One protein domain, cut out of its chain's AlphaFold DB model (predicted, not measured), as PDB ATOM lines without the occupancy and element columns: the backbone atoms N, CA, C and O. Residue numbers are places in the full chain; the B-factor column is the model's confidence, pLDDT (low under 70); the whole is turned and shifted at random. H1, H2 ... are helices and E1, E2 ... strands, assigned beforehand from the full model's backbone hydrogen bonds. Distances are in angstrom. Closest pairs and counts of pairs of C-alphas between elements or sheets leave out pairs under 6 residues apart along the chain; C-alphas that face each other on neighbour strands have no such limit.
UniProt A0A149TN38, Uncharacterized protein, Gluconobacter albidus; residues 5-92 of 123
ATOM      1  N   HIS A   5      44.484 -35.742  45.343       90.81
ATOM      2  CA  HIS A   5      45.139 -36.264  44.142       90.81
ATOM      3  C   HIS A   5      46.647 -36.168  44.382       90.81
ATOM      4  O   HIS A   5      47.178 -35.066  44.526       90.81
ATOM      5  N   GLY A   6      47.314 -37.313  44.550       87.88
ATOM      6  CA  GLY A   6      48.658 -37.346  45.126       87.88
ATOM      7  C   GLY A   6      48.687 -36.703  46.521       87.88
ATOM      8  O   GLY A   6      47.839 -36.988  47.368       87.88
ATOM      9  N   ASN A   7      49.635 -35.792  46.749       86.25
ATOM     10  CA  ASN A   7      49.820 -35.129  48.046       86.25
ATOM     11  C   ASN A   7      48.987 -33.846  48.230       86.25
ATOM     12  O   ASN A   7      49.101 -33.191  49.265       86.25
ATOM     13  N   THR A   8      48.147 -33.476  47.260       89.94
ATOM     14  CA  THR A   8      47.383 -32.220  47.287       89.94
ATOM     15  C   THR A   8      45.880 -32.456  47.379       89.94
ATOM     16  O   THR A   8      45.370 -33.485  46.930       89.94
ATOM     17  N   LEU A   9      45.148 -31.477  47.920       91.81
ATOM     18  CA  LEU A   9      43.691 -31.457  47.815       91.81
ATOM     19  C   LEU A   9      43.283 -31.367  46.347       91.81
ATOM     20  O   LEU A   9      43.835 -30.584  45.575       91.81
ATOM     21  N   TYR A  10      42.315 -32.186  45.967       90.25
ATOM     22  CA  TYR A  10      41.815 -32.212  44.610       90.25
ATOM     23  C   TYR A  10      40.866 -31.032  44.360       90.25
ATOM     24  O   TYR A  10      39.837 -30.886  45.027       90.25
ATOM     25  N   ALA A  11      41.203 -30.221  43.359       87.81
ATOM     26  CA  ALA A  11      40.367 -29.157  42.822       87.81
ATOM     27  C   ALA A  11      39.973 -29.506  41.374       87.81
ATOM     28  O   ALA A  11      40.867 -29.798  40.576       87.81
ATOM     29  N   PRO A  12      38.673 -29.486  41.015       85.12
ATOM     30  CA  PRO A  12      38.253 -29.817  39.660       85.12
ATOM     31  C   PRO A  12      38.767 -28.836  38.607       85.12
ATOM     32  O   PRO A  12      38.678 -27.622  38.793       85.12
ATOM     33  N   GLY A  13      39.229 -29.375  37.484       85.94
ATOM     34  CA  GLY A  13      39.574 -28.652  36.268       85.94
ATOM     35  C   GLY A  13      38.592 -28.934  35.128       85.94
ATOM     36  O   GLY A  13      37.397 -28.661  35.218       85.94
ATOM     37  N   THR A  14      39.112 -29.459  34.018       87.00
ATOM     38  CA  THR A  14      38.372 -29.693  32.758       87.00
ATOM     39  C   THR A  14      37.939 -31.151  32.563       87.00
ATOM     40  O   THR A  14      37.553 -31.569  31.471       87.00
ATOM     41  N   GLU A  15      38.118 -31.992  33.568       91.12
ATOM     42  CA  GLU A  15      37.728 -33.394  33.577       91.12
ATOM     43  C   GLU A  15      36.217 -33.571  33.739       91.12
ATOM     44  O   GLU A  15      35.534 -32.875  34.486       91.12
ATOM     45  N   VAL A  16      35.688 -34.561  33.028       92.06
ATOM     46  CA  VAL A  16      34.268 -34.924  33.071       92.06
ATOM     47  C   VAL A  16      34.016 -35.965  34.158       92.06
ATOM     48  O   VAL A  16      32.907 -36.056  34.690       92.06
ATOM     49  N   ALA A  17      35.026 -36.764  34.496       94.50
ATOM     50  CA  ALA A  17      34.941 -37.810  35.501       94.50
ATOM     51  C   ALA A  17      36.286 -38.029  36.199       94.50
ATOM     52  O   ALA A  17      37.336 -37.694  35.660       94.50
ATOM     53  N   ILE A  18      36.231 -38.656  37.366       96.38
ATOM     54  CA  ILE A  18      37.394 -39.150  38.101       96.38
ATOM     55  C   ILE A  18      37.292 -40.654  38.301       96.38
ATOM     56  O   ILE A  18      36.190 -41.183  38.465       96.38
ATOM     57  N   VAL A  19      38.442 -41.316  38.317       96.94
ATOM     58  CA  VAL A  19      38.612 -42.645  38.914       96.94
ATOM     59  C   VAL A  19      39.243 -42.443  40.278       96.94
ATOM     60  O   VAL A  19      40.127 -41.602  40.433       96.94
ATOM     61  N   TYR A  20      38.773 -43.186  41.266       97.62
ATOM     62  CA  TYR A  20      39.177 -43.012  42.644       97.62
ATOM     63  C   TYR A  20      39.400 -44.322  43.373       97.62
ATOM     64  O   TYR A  20      38.851 -45.361  43.010       97.62
ATOM     65  N   LYS A  21      40.133 -44.210  44.476       97.81
ATOM     66  CA  LYS A  21      40.269 -45.210  45.519       97.81
ATOM     67  C   LYS A  21      39.796 -44.626  46.842       97.81
ATOM     68  O   LYS A  21      40.176 -43.524  47.228       97.81
ATOM     69  N   MET A  22      38.960 -45.376  47.540       97.81
ATOM     70  CA  MET A  22      38.582 -45.094  48.917       97.81
ATOM     71  C   MET A  22      39.161 -46.155  49.831       97.81
ATOM     72  O   MET A  22      39.249 -47.320  49.439       97.81
ATOM     73  N   THR A  23      39.550 -45.758  51.038       97.88
ATOM     74  CA  THR A  23      40.075 -46.688  52.040       97.88
ATOM     75  C   THR A  23      39.489 -46.408  53.412       97.88
ATOM     76  O   THR A  23      39.408 -45.251  53.831       97.88
ATOM     77  N   PHE A  24      39.142 -47.474  54.126       98.00
ATOM     78  CA  PHE A  24      38.676 -47.435  55.508       98.00
ATOM     79  C   PHE A  24      39.066 -48.745  56.200       98.00
ATOM     80  O   PHE A  24      38.910 -49.811  55.614       98.00
ATOM     81  N   ASN A  25      39.636 -48.669  57.407       96.81
ATOM     82  CA  ASN A  25      40.051 -49.833  58.209       96.81
ATOM     83  C   ASN A  25      40.857 -50.904  57.441       96.81
ATOM     84  O   ASN A  25      40.693 -52.103  57.649       96.81
ATOM     85  N   GLY A  26      41.729 -50.474  56.526       97.00
ATOM     86  CA  GLY A  26      42.558 -51.366  55.708       97.00
ATOM     87  C   GLY A  26      41.842 -52.022  54.519       97.00
ATOM     88  O   GLY A  26      42.519 -52.622  53.683       97.00
ATOM     89  N   TYR A  27      40.523 -51.869  54.400       97.94
ATOM     90  CA  TYR A  27      39.754 -52.224  53.210       97.94
ATOM     91  C   TYR A  27      39.772 -51.086  52.200       97.94
ATOM     92  O   TYR A  27      39.982 -49.916  52.544       97.94
ATOM     93  N   TRP A  28      39.540 -51.427  50.938       98.19
ATOM     94  CA  TRP A  28      39.535 -50.461  49.857       98.19
ATOM     95  C   TRP A  28      38.448 -50.736  48.823       98.19
ATOM     96  O   TRP A  28      37.990 -51.862  48.640       98.19
ATOM     97  N   TYR A  29      38.049 -49.669  48.138       97.88
ATOM     98  CA  TYR A  29      37.094 -49.698  47.039       97.88
ATOM     99  C   TYR A  29      37.563 -48.761  45.933       97.88
ATOM    100  O   TYR A  29      37.924 -47.613  46.198       97.88
ATOM    101  N   ILE A  30      37.556 -49.247  44.695       97.88
ATOM    102  CA  ILE A  30      37.870 -48.451  43.509       97.88
ATOM    103  C   ILE A  30      36.601 -48.227  42.709       97.88
ATOM    104  O   ILE A  30      35.787 -49.130  42.530       97.88
ATOM    105  N   GLY A  31      36.425 -47.012  42.215       96.38
ATOM    106  CA  GLY A  31      35.312 -46.717  41.336       96.38
ATOM    107  C   GLY A  31      35.544 -45.465  40.521       96.38
ATOM    108  O   GLY A  31      36.583 -44.815  40.614       96.38
ATOM    109  N   LYS A  32      34.536 -45.091  39.741       95.75
ATOM    110  CA  LYS A  32      34.511 -43.819  39.014       95.75
ATOM    111  C   LYS A  32      33.316 -42.952  39.380       95.75
ATOM    112  O   LYS A  32      32.265 -43.438  39.801       95.75
ATOM    113  N   LYS A  33      33.465 -41.639  39.216       95.88
ATOM    114  CA  LYS A  33      32.388 -40.660  39.408       95.88
ATOM    115  C   LYS A  33      32.448 -39.593  38.329       95.88
ATOM    116  O   LYS A  33      33.471 -38.952  38.128       95.88
ATOM    117  N   GLN A  34      31.323 -39.383  37.651       95.06
ATOM    118  CA  GLN A  34      31.130 -38.235  36.771       95.06
ATOM    119  C   GLN A  34      31.049 -36.952  37.612       95.06
ATOM    120  O   GLN A  34      30.253 -36.902  38.549       95.06
ATOM    121  N   ILE A  35      31.843 -35.939  37.268       93.88
ATOM    122  CA  ILE A  35      31.910 -34.627  37.934       93.88
ATOM    123  C   ILE A  35      30.957 -33.638  37.278       93.88
ATOM    124  O   ILE A  35      30.275 -32.901  37.982       93.88
ATOM    125  N   VAL A  36      30.863 -33.664  35.949       91.25
ATOM    126  CA  VAL A  36      29.975 -32.794  35.168       91.25
ATOM    127  C   VAL A  36      29.006 -33.663  34.382       91.25
ATOM    128  O   VAL A  36      29.441 -34.555  33.659       91.25
ATOM    129  N   SER A  37      27.699 -33.442  34.538       86.94
ATOM    130  CA  SER A  37      26.635 -34.156  33.823       86.94
ATOM    131  C   SER A  37      26.693 -33.906  32.310       86.94
ATOM    132  O   SER A  37      27.347 -32.980  31.837       86.94
ATOM    133  N   SER A  38      25.937 -34.684  31.526       82.06
ATOM    134  CA  SER A  38      25.792 -34.419  30.083       82.06
ATOM    135  C   SER A  38      25.151 -33.054  29.780       82.06
ATOM    136  O   SER A  38      25.286 -32.559  28.671       82.06
ATOM    137  N   SER A  39      24.461 -32.450  30.755       86.00
ATOM    138  CA  SER A  39      23.859 -31.115  30.670       86.00
ATOM    139  C   SER A  39      24.763 -29.997  31.207       86.00
ATOM    140  O   SER A  39      24.290 -28.887  31.427       86.00
ATOM    141  N   GLY A  40      26.045 -30.283  31.467       84.50
ATOM    142  CA  GLY A  40      27.017 -29.296  31.945       84.50
ATOM    143  C   GLY A  40      26.915 -28.957  33.437       84.50
ATOM    144  O   GLY A  40      27.630 -28.080  33.909       84.50
ATOM    145  N   LYS A  41      26.053 -29.638  34.204       89.06
ATOM    146  CA  LYS A  41      25.869 -29.374  35.640       89.06
ATOM    147  C   LYS A  41      26.849 -30.182  36.484       89.06
ATOM    148  O   LYS A  41      26.988 -31.390  36.286       89.06
ATOM    149  N   THR A  42      27.458 -29.549  37.482       92.06
ATOM    150  CA  THR A  42      28.278 -30.244  38.483       92.06
ATOM    151  C   THR A  42      27.430 -31.244  39.272       92.06
ATOM    152  O   THR A  42      26.332 -30.925  39.726       92.06
ATOM    153  N   THR A  43      27.920 -32.471  39.428       92.50
ATOM    154  CA  THR A  43      27.246 -33.539  40.177       92.50
ATOM    155  C   THR A  43      27.566 -33.465  41.675       92.50
ATOM    156  O   THR A  43      28.411 -32.691  42.123       92.50
ATOM    157  N   ASN A  44      26.960 -34.352  42.467       93.38
ATOM    158  CA  ASN A  44      27.252 -34.530  43.892       93.38
ATOM    159  C   ASN A  44      28.595 -35.238  44.185       93.38
ATOM    160  O   ASN A  44      28.716 -35.946  45.180       93.38
ATOM    161  N   TRP A  45      29.605 -35.107  43.323       93.44
ATOM    162  CA  TRP A  45      30.872 -35.834  43.463       93.44
ATOM    163  C   TRP A  45      31.578 -35.566  44.810       93.44
ATOM    164  O   TRP A  45      32.154 -36.487  45.385       93.44
ATOM    165  N   LYS A  46      31.457 -34.354  45.375       92.25
ATOM    166  CA  LYS A  46      32.078 -33.987  46.664       92.25
ATOM    167  C   LYS A  46      31.591 -34.831  47.845       92.25
ATOM    168  O   LYS A  46      32.392 -35.161  48.716       92.25
ATOM    169  N   SER A  47      30.314 -35.204  47.873       94.00
ATOM    170  CA  SER A  47      29.698 -36.020  48.933       94.00
ATOM    171  C   SER A  47      29.513 -37.485  48.527       94.00
ATOM    172  O   SER A  47      28.807 -38.232  49.194       94.00
ATOM    173  N   TYR A  48      30.127 -37.905  47.421       95.81
ATOM    174  CA  TYR A  48      29.961 -39.251  46.893       95.81
ATOM    175  C   TYR A  48      30.879 -40.259  47.597       95.81
ATOM    176  O   TYR A  48      32.065 -39.987  47.792       95.81
ATOM    177  N   TYR A  49      30.329 -41.436  47.910       96.50
ATOM    178  CA  TYR A  49      31.017 -42.548  48.577       96.50
ATOM    179  C   TYR A  49      30.937 -43.856  47.778       96.50
ATOM    180  O   TYR A  49      30.994 -44.942  48.337       96.50
ATOM    181  N   GLY A  50      30.798 -43.768  46.456       93.94
ATOM    182  CA  GLY A  50      30.697 -44.945  45.596       93.94
ATOM    183  C   GLY A  50      29.284 -45.505  45.464       93.94
ATOM    184  O   GLY A  50      28.305 -44.931  45.934       93.94
ATOM    185  N   SER A  51      29.179 -46.604  44.721       93.31
ATOM    186  CA  SER A  51      27.917 -47.294  44.415       93.31
ATOM    187  C   SER A  51      27.924 -48.772  44.804       93.31
ATOM    188  O   SER A  51      26.897 -49.435  44.677       93.31
ATOM    189  N   GLY A  52      29.066 -49.310  45.239       93.06
ATOM    190  CA  GLY A  52      29.185 -50.706  45.648       93.06
ATOM    191  C   GLY A  52      28.429 -50.960  46.948       93.06
ATOM    192  O   GLY A  52      28.736 -50.347  47.965       93.06
ATOM    193  N   LYS A  53      27.460 -51.883  46.932       94.31
ATOM    194  CA  LYS A  53      26.640 -52.204  48.114       94.31
ATOM    195  C   LYS A  53      27.490 -52.700  49.286       94.31
ATOM    196  O   LYS A  53      27.285 -52.256  50.412       94.31
ATOM    197  N   ARG A  54      28.456 -53.588  49.019       93.88
ATOM    198  CA  ARG A  54      29.368 -54.128  50.035       93.88
ATOM    199  C   ARG A  54      30.236 -53.038  50.662       93.88
ATOM    200  O   ARG A  54      30.360 -52.994  51.881       93.88
ATOM    201  N   TRP A  55      30.769 -52.134  49.840       96.56
ATOM    202  CA  TRP A  55      31.510 -50.959  50.303       96.56
ATOM    203  C   TRP A  55      30.647 -50.022  51.155       96.56
ATOM    204  O   TRP A  55      31.029 -49.711  52.277       96.56
ATOM    205  N   LEU A  56      29.468 -49.623  50.667       97.19
ATOM    206  CA  LEU A  56      28.576 -48.703  51.383       97.19
ATOM    207  C   LEU A  56      28.163 -49.258  52.751       97.19
ATOM    208  O   LEU A  56      28.206 -48.534  53.736       97.19
ATOM    209  N   LYS A  57      27.855 -50.557  52.826       97.62
ATOM    210  CA  LYS A  57      27.569 -51.235  54.096       97.62
ATOM    211  C   LYS A  57      28.773 -51.242  55.045       97.62
ATOM    212  O   LYS A  57      28.601 -51.158  56.253       97.62
ATOM    213  N   HIS A  58      29.992 -51.365  54.522       97.44
ATOM    214  CA  HIS A  58      31.208 -51.407  55.338       97.44
ATOM    215  C   HIS A  58      31.538 -50.059  56.001       97.44
ATOM    216  O   HIS A  58      32.154 -50.043  57.063       97.44
ATOM    217  N   ILE A  59      31.141 -48.942  55.386       97.81
ATOM    218  CA  ILE A  59      31.443 -47.588  55.880       97.81
ATOM    219  C   ILE A  59      30.260 -46.893  56.556       97.81
ATOM    220  O   ILE A  59      30.393 -45.731  56.934       97.81
ATOM    221  N   GLU A  60      29.112 -47.559  56.668       97.75
ATOM    222  CA  GLU A  60      27.881 -46.975  57.200       97.75
ATOM    223  C   GLU A  60      28.119 -46.368  58.594       97.75
ATOM    224  O   GLU A  60      28.693 -47.005  59.484       97.75
ATOM    225  N   GLY A  61      27.755 -45.091  58.756       97.00
ATOM    226  CA  GLY A  61      27.971 -44.320  59.987       97.00
ATOM    227  C   GLY A  61      29.420 -43.872  60.231       97.00
ATOM    228  O   GLY A  61      29.704 -43.237  61.246       97.00
ATOM    229  N   ASN A  62      30.344 -44.189  59.322       97.06
ATOM    230  CA  ASN A  62      31.776 -43.895  59.413       97.06
ATOM    231  C   ASN A  62      32.296 -43.113  58.194       97.06
ATOM    232  O   ASN A  62      33.505 -43.004  57.979       97.06
ATOM    233  N   GLU A  63      31.409 -42.528  57.390       95.88
ATOM    234  CA  GLU A  63      31.729 -41.895  56.109       95.88
ATOM    235  C   GLU A  63      32.773 -40.776  56.260       95.88
ATOM    236  O   GLU A  63      33.647 -40.600  55.411       95.88
ATOM    237  N   ALA A  64      32.741 -40.041  57.376       94.31
ATOM    238  CA  ALA A  64      33.684 -38.960  57.658       94.31
ATOM    239  C   ALA A  64      35.150 -39.428  57.783       94.31
ATOM    240  O   ALA A  64      36.056 -38.631  57.503       94.31
ATOM    241  N   LEU A  65      35.361 -40.696  58.164       96.12
ATOM    242  CA  LEU A  65      36.663 -41.336  58.386       96.12
ATOM    243  C   LEU A  65      37.249 -41.969  57.116       96.12
ATOM    244  O   LEU A  65      38.405 -42.392  57.108       96.12
ATOM    245  N   VAL A  66      36.474 -42.028  56.034       97.00
ATOM    246  CA  VAL A  66      36.924 -42.581  54.756       97.00
ATOM    247  C   VAL A  66      37.963 -41.656  54.123       97.00
ATOM    248  O   VAL A  66      37.703 -40.475  53.873       97.00
ATOM    249  N   SER A  67      39.127 -42.214  53.789       96.50
ATOM    250  CA  SER A  67      40.106 -41.537  52.933       96.50
ATOM    251  C   SER A  67      39.688 -41.664  51.469       96.50
ATOM    252  O   SER A  67      39.259 -42.737  51.040       96.50
ATOM    253  N   ARG A  68      39.802 -40.569  50.706       96.44
ATOM    254  CA  ARG A  68      39.352 -40.471  49.310       96.44
ATOM    255  C   ARG A  68      40.474 -39.941  48.426       96.44
ATOM    256  O   ARG A  68      40.868 -38.781  48.538       96.44
ATOM    257  N   GLU A  69      40.953 -40.791  47.533       97.06
ATOM    258  CA  GLU A  69      42.052 -40.518  46.615       97.06
ATOM    259  C   GLU A  69      41.546 -40.565  45.171       97.06
ATOM    260  O   GLU A  69      40.915 -41.529  44.747       97.06
ATOM    261  N   VAL A  70      41.819 -39.519  44.405       96.94
ATOM    262  CA  VAL A  70      41.648 -39.469  42.958       96.94
ATOM    263  C   VAL A  70      42.885 -40.088  42.325       96.94
ATOM    264  O   VAL A  70      43.995 -39.625  42.564       96.94
ATOM    265  N   LEU A  71      42.675 -41.125  41.520       96.12
ATOM    266  CA  LEU A  71      43.730 -41.836  40.801       96.12
ATOM    267  C   LEU A  71      43.920 -41.291  39.381       96.12
ATOM    268  O   LEU A  71      45.045 -41.177  38.916       96.12
ATOM    269  N   TYR A  72      42.819 -40.949  38.697       95.56
ATOM    270  CA  TYR A  72      42.858 -40.443  37.320       95.56
ATOM    271  C   TYR A  72      41.816 -39.352  37.084       95.56
ATOM    272  O   TYR A  72      40.644 -39.502  37.444       95.56
ATOM    273  N   LEU A  73      42.230 -38.294  36.385       94.69
ATOM    274  CA  LEU A  73      41.364 -37.236  35.862       94.69
ATOM    275  C   LEU A  73      40.983 -37.565  34.417       94.69
ATOM    276  O   LEU A  73      41.851 -37.641  33.553       94.69
ATOM    277  N   CYS A  74      39.699 -37.754  34.126       93.19
ATOM    278  CA  CYS A  74      39.256 -38.298  32.841       93.19
ATOM    279  C   CYS A  74      38.536 -37.245  31.992       93.19
ATOM    280  O   CYS A  74      37.585 -36.597  32.436       93.19
ATOM    281  N   ALA A  75      38.931 -37.113  30.727       92.12
ATOM    282  CA  ALA A  75      38.302 -36.225  29.751       92.12
ATOM    283  C   ALA A  75      36.876 -36.645  29.394       92.12
ATOM    284  O   ALA A  75      36.068 -35.824  28.975       92.12
ATOM    285  N   ASN A  76      36.575 -37.938  29.499       89.25
ATOM    286  CA  ASN A  76      35.291 -38.498  29.106       89.25
ATOM    287  C   ASN A  76      34.980 -39.794  29.878       89.25
ATOM    288  O   ASN A  76      35.815 -40.342  30.598       89.25
ATOM    289  N   LYS A  77      33.747 -40.292  29.720       89.06
ATOM    290  CA  LYS A  77      33.250 -41.504  30.398       89.06
ATOM    291  C   LYS A  77      33.949 -42.795  29.958       89.06
ATOM    292  O   LYS A  77      33.979 -43.766  30.715       89.06
ATOM    293  N   VAL A  78      34.448 -42.834  28.722       89.94
ATOM    294  CA  VAL A  78      35.137 -44.017  28.190       89.94
ATOM    295  C   VAL A  78      36.503 -44.139  28.852       89.94
ATOM    296  O   VAL A  78      36.837 -45.208  29.347       89.94
ATOM    297  N   GLU A  79      37.229 -43.029  28.954       91.06
ATOM    298  CA  GLU A  79      38.500 -42.959  29.668       91.06
ATOM    299  C   GLU A  79      38.351 -43.372  31.137       91.06
ATOM    300  O   GLU A  79      39.091 -44.234  31.601       91.06
ATOM    301  N   SER A  80      37.345 -42.855  31.856       93.38
ATOM    302  CA  SER A  80      37.148 -43.252  33.259       93.38
ATOM    303  C   SER A  80      36.776 -44.722  33.422       93.38
ATOM    304  O   SER A  80      37.158 -45.346  34.404       93.38
ATOM    305  N   THR A  81      36.073 -45.306  32.450       92.38
ATOM    306  CA  THR A  81      35.796 -46.749  32.437       92.38
ATOM    307  C   THR A  81      37.052 -47.565  32.170       92.38
ATOM    308  O   THR A  81      37.237 -48.605  32.795       92.38
ATOM    309  N   TYR A  82      37.909 -47.116  31.256       92.44
ATOM    310  CA  TYR A  82      39.180 -47.778  30.981       92.44
ATOM    311  C   TYR A  82      40.066 -47.795  32.231       92.44
ATOM    312  O   TYR A  82      40.519 -48.859  32.637       92.44
ATOM    313  N   TYR A  83      40.245 -46.642  32.881       93.69
ATOM    314  CA  TYR A  83      41.130 -46.519  34.039       93.69
ATOM    315  C   TYR A  83      40.607 -47.187  35.310       93.69
ATOM    316  O   TYR A  83      41.384 -47.792  36.039       93.69
ATOM    317  N   GLU A  84      39.296 -47.148  35.556       95.12
ATOM    318  CA  GLU A  84      38.681 -47.929  36.636       95.12
ATOM    319  C   GLU A  84      38.977 -49.422  36.456       95.12
ATOM    320  O   GLU A  84      39.428 -50.083  37.387       95.12
ATOM    321  N   ASN A  85      38.794 -49.945  35.240       92.88
ATOM    322  CA  ASN A  85      39.094 -51.341  34.943       92.88
ATOM    323  C   ASN A  85      40.590 -51.643  35.033       92.88
ATOM    324  O   ASN A  85      40.957 -52.654  35.622       92.88
ATOM    325  N   TYR A  86      41.452 -50.776  34.500       92.81
ATOM    326  CA  TYR A  86      42.902 -50.916  34.622       92.81
ATOM    327  C   TYR A  86      43.321 -51.082  36.088       92.81
ATOM    328  O   TYR A  86      44.042 -52.022  36.413       92.81
ATOM    329  N   GLU A  87      42.810 -50.245  36.990       95.31
ATOM    330  CA  GLU A  87      43.101 -50.340  38.422       95.31
ATOM    331  C   GLU A  87      42.534 -51.608  39.063       95.31
ATOM    332  O   GLU A  87      43.216 -52.271  39.843       95.31
ATOM    333  N   LEU A  88      41.295 -51.974  38.728       94.31
ATOM    334  CA  LEU A  88      40.664 -53.176  39.267       94.31
ATOM    335  C   LEU A  88      41.401 -54.452  38.830       94.31
ATOM    336  O   LEU A  88      41.624 -55.339  39.654       94.31
ATOM    337  N   TYR A  89      41.815 -54.538  37.564       92.25
ATOM    338  CA  TYR A  89      42.548 -55.689  37.037       92.25
ATOM    339  C   TYR A  89      43.996 -55.733  37.524       92.25
ATOM    340  O   TYR A  89      44.428 -56.777  38.006       92.25
ATOM    341  N   SER A  90      44.732 -54.620  37.455       93.69
ATOM    342  CA  SER A  90      46.143 -54.567  37.877       93.69
ATOM    343  C   SER A  90      46.334 -54.841  39.372       93.69
ATOM    344  O   SER A  90      47.377 -55.340  39.780       93.69
ATOM    345  N   ARG A  91      45.315 -54.566  40.198       93.75
ATOM    346  CA  ARG A  91      45.311 -54.877  41.638       93.75
ATOM    347  C   ARG A  91      44.659 -56.213  41.975       93.75
ATOM    348  O   ARG A  91      44.540 -56.535  43.156       93.75
ATOM    349  N   HIS A  92      44.207 -56.969  40.975       90.62
ATOM    350  CA  HIS A  92      43.503 -58.237  41.165       90.62
ATOM    351  C   HIS A  92      42.297 -58.115  42.116       90.62
ATOM    352  O   HIS A  92      42.087 -58.966  42.975       90.62
TER     353      HIS A  92
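Overview. This is residues 5 to 92 of the 123 residues of an uncharacterized protein of Gluconobacter albidus (UniProt A0A149TN38). A strongly twisted sheet of three strands has the long helix H2 along one face and the short helix H1 over edge strand E2 on the opposite face. The printed part has 88 residues, in order E1, E2, H1, E3, H2; the sheet, E2 E1 E3, is antiparallel, and the class is mixed. It is compact, radius of gyration of the C-alphas 12.8 A, spanning 34 by 28 by 27 A.

Along the chain. E1, residues 17 to 24, begins at C-alpha (34.941, -37.810, 35.501) and is 22.5 A long. E2 is residues 27 to 34, 23.2 A; H1 53 to 59, 10.2 A; E3 67 to 74, 20.4 A, bending by 52 degrees at 71. H2, 77 to 90, 19.8 A, ends at (46.143, -54.567, 37.877).

Arrangement. E1 and E2 form a hairpin, N 20 to O 31 2.8 A; E1 and E3 have N 21 to O 69 at 2.8 A. H2's height over the sheet is 8.3 A; its closest C-alphas to E1 are Glu 84 and Val 19, 5.8 A. H1, at 9.6 A, runs across the strands, at 66 degrees to E2 on the local plane. E2, H1, E3 make a split strand-helix-strand unit, two same-way strands with E1 between, its crossover right-handed. In H1 and H2 every O i to N i+4 pair is within hydrogen-bond range.

Size, cuts and confidence. C-alphas 26 and 39 are farthest apart, 37.2 A. The printed part has no cut; the link from E2 to H1, 18 residues, is long. No printed residue is under pLDDT 70.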